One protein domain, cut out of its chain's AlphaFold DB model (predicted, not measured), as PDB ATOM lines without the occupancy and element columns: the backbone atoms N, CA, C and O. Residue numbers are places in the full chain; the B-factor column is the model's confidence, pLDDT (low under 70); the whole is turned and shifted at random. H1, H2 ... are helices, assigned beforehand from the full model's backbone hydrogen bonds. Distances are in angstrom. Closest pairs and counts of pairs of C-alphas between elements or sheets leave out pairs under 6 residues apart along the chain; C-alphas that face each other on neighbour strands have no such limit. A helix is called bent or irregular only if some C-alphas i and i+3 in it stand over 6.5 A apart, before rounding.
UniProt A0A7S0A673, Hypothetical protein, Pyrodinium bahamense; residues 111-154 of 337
ATOM      1  N   LEU A 111     235.117 209.139 190.357       87.44
ATOM      2  CA  LEU A 111     235.956 209.858 189.402       87.44
ATOM      3  C   LEU A 111     236.598 211.108 189.991       87.44
ATOM      4  O   LEU A 111     237.181 211.911 189.253       87.44
ATOM      5  N   ARG A 112     236.553 211.235 191.319       85.25
ATOM      6  CA  ARG A 112     237.195 212.313 192.063       85.25
ATOM      7  C   ARG A 112     238.622 212.561 191.562       85.25
ATOM      8  O   ARG A 112     239.376 211.624 191.288       85.25
ATOM      9  N   ASP A 113     238.976 213.840 191.462       83.31
ATOM     10  CA  ASP A 113     240.274 214.362 191.009       83.31
ATOM     11  C   ASP A 113     240.630 214.084 189.531       83.31
ATOM     12  O   ASP A 113     241.749 214.379 189.111       83.31
ATOM     13  N   GLN A 114     239.720 213.532 188.715       85.81
ATOM     14  CA  GLN A 114     240.017 213.212 187.309       85.81
ATOM     15  C   GLN A 114     239.384 214.157 186.287       85.81
ATOM     16  O   GLN A 114     239.807 214.133 185.133       85.81
ATOM     17  N   ASN A 115     238.412 214.989 186.677       84.38
ATOM     18  CA  ASN A 115     237.708 215.922 185.783       84.38
ATOM     19  C   ASN A 115     237.190 215.259 184.487       84.38
ATOM     20  O   ASN A 115     237.228 215.855 183.411       84.38
ATOM     21  N   ILE A 116     236.724 214.011 184.578       87.62
ATOM     22  CA  ILE A 116     236.145 213.260 183.459       87.62
ATOM     23  C   ILE A 116     234.693 212.913 183.757       87.62
ATOM     24  O   ILE A 116     234.321 212.662 184.899       87.62
ATOM     25  N   THR A 117     233.870 212.884 182.714       86.94
ATOM     26  CA  THR A 117     232.467 212.478 182.815       86.94
ATOM     27  C   THR A 117     232.310 210.981 182.556       86.94
ATOM     28  O   THR A 117     233.149 210.355 181.904       86.94
ATOM     29  N   ASN A 118     231.174 210.416 182.970       84.50
ATOM     30  CA  ASN A 118     230.796 209.044 182.612       84.50
ATOM     31  C   ASN A 118     230.755 208.828 181.089       84.50
ATOM     32  O   ASN A 118     231.115 207.757 180.610       84.50
ATOM     33  N   GLN A 119     230.371 209.854 180.320       88.31
ATOM     34  CA  GLN A 119     230.424 209.821 178.855       88.31
ATOM     35  C   GLN A 119     231.862 209.606 178.369       88.31
ATOM     36  O   GLN A 119     232.119 208.714 177.565       88.31
ATOM     37  N   LYS A 120     232.817 210.369 178.916       90.38
ATOM     38  CA  LYS A 120     234.222 210.258 178.521       90.38
ATOM     39  C   LYS A 120     234.816 208.894 178.872       90.38
ATOM     40  O   LYS A 120     235.658 208.388 178.141       90.38
ATOM     41  N   ILE A 121     234.370 208.285 179.966       88.06
ATOM     42  CA  ILE A 121     234.789 206.931 180.343       88.06
ATOM     43  C   ILE A 121     234.346 205.905 179.312       88.06
ATOM     44  O   ILE A 121     235.141 205.035 178.972       88.06
ATOM     45  N   LYS A 122     233.121 206.016 178.788       88.69
ATOM     46  CA  LYS A 122     232.657 205.126 177.717       88.69
ATOM     47  C   LYS A 122     233.562 205.231 176.490       88.69
ATOM     48  O   LYS A 122     234.066 204.212 176.038       88.69
ATOM     49  N   GLU A 123     233.878 206.449 176.052       92.00
ATOM     50  CA  GLU A 123     234.805 206.671 174.930       92.00
ATOM     51  C   GLU A 123     236.201 206.077 175.190       92.00
ATOM     52  O   GLU A 123     236.828 205.511 174.300       92.00
ATOM     53  N   LEU A 124     236.717 206.205 176.416       90.50
ATOM     54  CA  LEU A 124     238.027 205.665 176.783       90.50
ATOM     55  C   LEU A 124     238.033 204.130 176.830       90.50
ATOM     56  O   LEU A 124     239.018 203.513 176.428       90.50
ATOM     57  N   ARG A 125     236.932 203.520 177.280       88.00
ATOM     58  CA  ARG A 125     236.736 202.063 177.259       88.00
ATOM     59  C   ARG A 125     236.637 201.541 175.828       88.00
ATOM     60  O   ARG A 125     237.288 200.557 175.497       88.00
ATOM     61  N   GLU A 126     235.913 202.239 174.955       87.62
ATOM     62  CA  GLU A 126     235.874 201.942 173.515       87.62
ATOM     63  C   GLU A 126     237.261 202.063 172.865       87.62
ATOM     64  O   GLU A 126     237.608 201.285 171.978       87.62
ATOM     65  N   ALA A 127     238.095 202.985 173.352       87.25
ATOM     66  CA  ALA A 127     239.495 203.112 172.953       87.25
ATOM     67  C   ALA A 127     240.431 202.053 173.582       87.25
ATOM     68  O   ALA A 127     241.642 202.089 173.346       87.25
ATOM     69  N   GLY A 128     239.893 201.111 174.361       85.69
ATOM     70  CA  GLY A 128     240.604 199.949 174.893       85.69
ATOM     71  C   GLY A 128     241.007 200.035 176.366       85.69
ATOM     72  O   GLY A 128     241.673 199.120 176.847       85.69
ATOM     73  N   GLU A 129     240.642 201.088 177.105       88.06
ATOM     74  CA  GLU A 129     240.930 201.131 178.547       88.06
ATOM     75  C   GLU A 129     240.137 200.065 179.327       88.06
ATOM     76  O   GLU A 129     238.928 199.945 179.123       88.06
ATOM     77  N   PRO A 130     240.768 199.325 180.265       84.06
ATOM     78  CA  PRO A 130     240.060 198.326 181.061       84.06
ATOM     79  C   PRO A 130     239.004 198.931 181.998       84.06
ATOM     80  O   PRO A 130     239.208 199.996 182.593       84.06
ATOM     81  N   ASN A 131     237.903 198.202 182.187       83.31
ATOM     82  CA  ASN A 131     236.811 198.582 183.084       83.31
ATOM     83  C   ASN A 131     237.276 198.680 184.551       83.31
ATOM     84  O   ASN A 131     238.142 197.930 185.003       83.31
ATOM     85  N   GLY A 132     236.712 199.632 185.303       80.06
ATOM     86  CA  GLY A 132     236.955 199.801 186.743       80.06
ATOM     87  C   GLY A 132     238.297 200.447 187.119       80.06
ATOM     88  O   GLY A 132     238.480 200.894 188.255       80.06
ATOM     89  N   LEU A 133     239.271 200.524 186.202       84.69
ATOM     90  CA  LEU A 133     240.591 201.069 186.533       84.69
ATOM     91  C   LEU A 133     240.588 202.590 186.710       84.69
ATOM     92  O   LEU A 133     241.405 203.098 187.482       84.69
ATOM     93  N   ARG A 134     239.676 203.319 186.051       87.62
ATOM     94  CA  ARG A 134     239.505 204.771 186.244       87.62
ATOM     95  C   ARG A 134     238.973 205.073 187.638       87.62
ATOM     96  O   ARG A 134     239.466 205.970 188.311       87.62
ATOM     97  N   GLU A 135     238.035 204.274 188.102       85.50
ATOM     98  CA  GLU A 135     237.345 204.397 189.378       85.50
ATOM     99  C   GLU A 135     238.278 204.091 190.561       85.50
ATOM    100  O   GLU A 135     238.106 204.617 191.657       85.50
ATOM    101  N   ILE A 136     239.322 203.288 190.335       84.50
ATOM    102  CA  ILE A 136     240.365 202.981 191.325       84.50
ATOM    103  C   ILE A 136     241.370 204.141 191.473       84.50
ATOM    104  O   ILE A 136     241.988 204.272 192.532       84.50
ATOM    105  N   ILE A 137     241.528 205.018 190.467       87.25
ATOM    106  CA  ILE A 137     242.467 206.158 190.527       87.25
ATOM    107  C   ILE A 137     242.092 207.128 191.647       87.25
ATOM    108  O   ILE A 137     242.984 207.614 192.339       87.25
ATOM    109  N   SER A 138     240.802 207.393 191.858       83.75
ATOM    110  CA  SER A 138     240.349 208.335 192.895       83.75
ATOM    111  C   SER A 138     240.813 207.933 194.300       83.75
ATOM    112  O   SER A 138     241.115 208.788 195.130       83.75
ATOM    113  N   VAL A 139     240.932 206.628 194.550       84.12
ATOM    114  CA  VAL A 139     241.315 206.065 195.849       84.12
ATOM    115  C   VAL A 139     242.813 205.786 195.918       84.12
ATOM    116  O   VAL A 139     243.497 206.188 196.858       84.12
ATOM    117  N   TYR A 140     243.344 205.097 194.909       85.06
ATOM    118  CA  TYR A 140     244.700 204.555 194.941       85.06
ATOM    119  C   TYR A 140     245.687 205.351 194.093       85.06
ATOM    120  O   TYR A 140     246.881 205.071 194.159       85.06
ATOM    121  N   GLY A 141     245.245 206.360 193.339       85.06
ATOM    122  CA  GLY A 141     246.059 207.106 192.372       85.06
ATOM    123  C   GLY A 141     247.317 207.749 192.956       85.06
ATOM    124  O   GLY A 141     248.305 207.938 192.250       85.06
ATOM    125  N   ARG A 142     247.303 208.038 194.263       86.44
ATOM    126  CA  ARG A 142     248.427 208.626 195.010       86.44
ATOM    127  C   ARG A 142     249.335 207.583 195.678       86.44
ATOM    128  O   ARG A 142     250.342 207.936 196.285       86.44
ATOM    129  N   THR A 143     248.991 206.299 195.604       86.62
ATOM    130  CA  THR A 143     249.762 205.212 196.223       86.62
ATOM    131  C   THR A 143     250.949 204.805 195.350       86.62
ATOM    132  O   THR A 143     250.906 204.884 194.121       86.62
ATOM    133  N   ARG A 144     252.008 204.268 195.973       85.44
ATOM    134  CA  ARG A 144     253.132 203.664 195.231       85.44
ATOM    135  C   ARG A 144     252.671 202.523 194.324       85.44
ATOM    136  O   ARG A 144     253.199 202.366 193.231       85.44
ATOM    137  N   PHE A 145     251.658 201.774 194.757       78.56
ATOM    138  CA  PHE A 145     251.059 200.691 193.985       78.56
ATOM    139  C   PHE A 145     250.529 201.170 192.623       78.56
ATOM    140  O   PHE A 145     250.810 200.554 191.598       78.56
ATOM    141  N   PHE A 146     249.864 202.326 192.575       82.56
ATOM    142  CA  PHE A 146     249.327 202.858 191.321       82.56
ATOM    143  C   PHE A 146     250.402 203.243 190.295       82.56
ATOM    144  O   PHE A 146     250.132 203.292 189.098       82.56
ATOM    145  N   THR A 147     251.656 203.423 190.723       82.12
ATOM    146  CA  THR A 147     252.775 203.667 189.796       82.12
ATOM    147  C   THR A 147     252.972 202.505 188.816       82.12
ATOM    148  O   THR A 147     253.389 202.736 187.682       82.12
ATOM    149  N   TYR A 148     252.627 201.278 189.223       75.00
ATOM    150  CA  TYR A 148     252.654 200.088 188.366       75.00
ATOM    151  C   TYR A 148     251.433 199.996 187.438       75.00
ATOM    152  O   TYR A 148     251.508 199.389 186.375       75.00
ATOM    153  N   LEU A 149     250.328 200.648 187.803       78.25
ATOM    154  CA  LEU A 149     249.056 200.642 187.084       78.25
ATOM    155  C   LEU A 149     248.800 201.971 186.365       78.25
ATOM    156  O   LEU A 149     247.682 202.456 186.374       78.25
ATOM    157  N   LYS A 150     249.799 202.618 185.766       80.00
ATOM    158  CA  LYS A 150     249.572 203.881 185.025       80.00
ATOM    159  C   LYS A 150     249.573 203.720 183.505       80.00
ATOM    160  O   LYS A 150     249.045 204.569 182.796       80.00
ATOM    161  N   GLU A 151     250.151 202.627 183.015       87.06
ATOM    162  CA  GLU A 151     250.460 202.425 181.593       87.06
ATOM    163  C   GLU A 151     249.302 201.824 180.777       87.06
ATOM    164  O   GLU A 151     249.457 201.630 179.574       87.06
ATOM    165  N   TRP A 152     248.159 201.527 181.408       87.31
ATOM    166  CA  TRP A 152     246.948 200.994 180.758       87.31
ATOM    167  C   TRP A 152     246.070 202.054 180.094       87.31
ATOM    168  O   TRP A 152     245.188 201.697 179.321       87.31
ATOM    169  N   LYS A 153     246.290 203.340 180.391       89.19
ATOM    170  CA  LYS A 153     245.515 204.443 179.808       89.19
ATOM    171  C   LYS A 153     245.729 204.531 178.296       89.19
ATOM    172  O   LYS A 153     246.769 204.098 177.796       89.19
ATOM    173  N   VAL A 154     244.797 205.165 177.582       88.06
ATOM    174  CA  VAL A 154     244.954 205.510 176.159       88.06
ATOM    175  C   VAL A 154     246.307 206.189 175.927       88.06
ATOM    176  O   VAL A 154     246.678 207.127 176.632       88.06
TER     177      VAL A 154
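This is residues 111 to 154 of the 337 residues of the protein "Hypothetical protein" of Pyrodinium bahamense (UniProt A0A7S0A673). Three short helices are set round a loose ring, with H1 at one end of the longest axis, H3 at the other and H2 between them; the last residues, 150 to 154, run back from H3 toward H1. The printed part has 44 residues with three named helices, in the order H1, H2, H3, and no named strand; the class is all helix. The whole is compact, with a radius of gyration of the C-alphas of 10.2 A, and the C-alphas span 28 by 19 by 13 A.

Residues 111 to 117 come before the first helix. H1, residues 118 to 126, begins at C-alpha 118 (230.796, 209.044, 182.612) and is 12.6 A from first to last C-alpha. H2, residues 133 to 140, is 10.0 A long; it is neither bent nor irregular, but only just: C-alphas 135 and 138 are 6.1 A apart. H3, residues 145 to 149, is 7.2 A long and ends at C-alpha 149 (249.056, 200.642, 187.084).

H1 and H2 are close but not clearly touching; their closest C-alphas, those of Ile 121 and Arg 134, are 7.9 A apart. Their lines stand at a steep tilt of 58 degrees, opposite ways. H2 and H3 are close but not clearly touching, with the C-alphas of Tyr 140 and Phe 146 closest at 6.1 A. H1 and H3 are apart. Every O i to N i+4 pair is within hydrogen-bond range in H1, but 1 of 4 in H2 and 0 of 1 in H3, where 2 of 5 and 2 of 2 O i to N i+3 pairs are within range.

The C-alphas farthest apart, those of Gln 119 and Arg 144, are 28.7 A apart. The printed part has no cut. The link from H1 to H2 is short and that from H2 to H3 is tight. The mean pLDDT of the printed part is 85.5, and no printed residue is under 70.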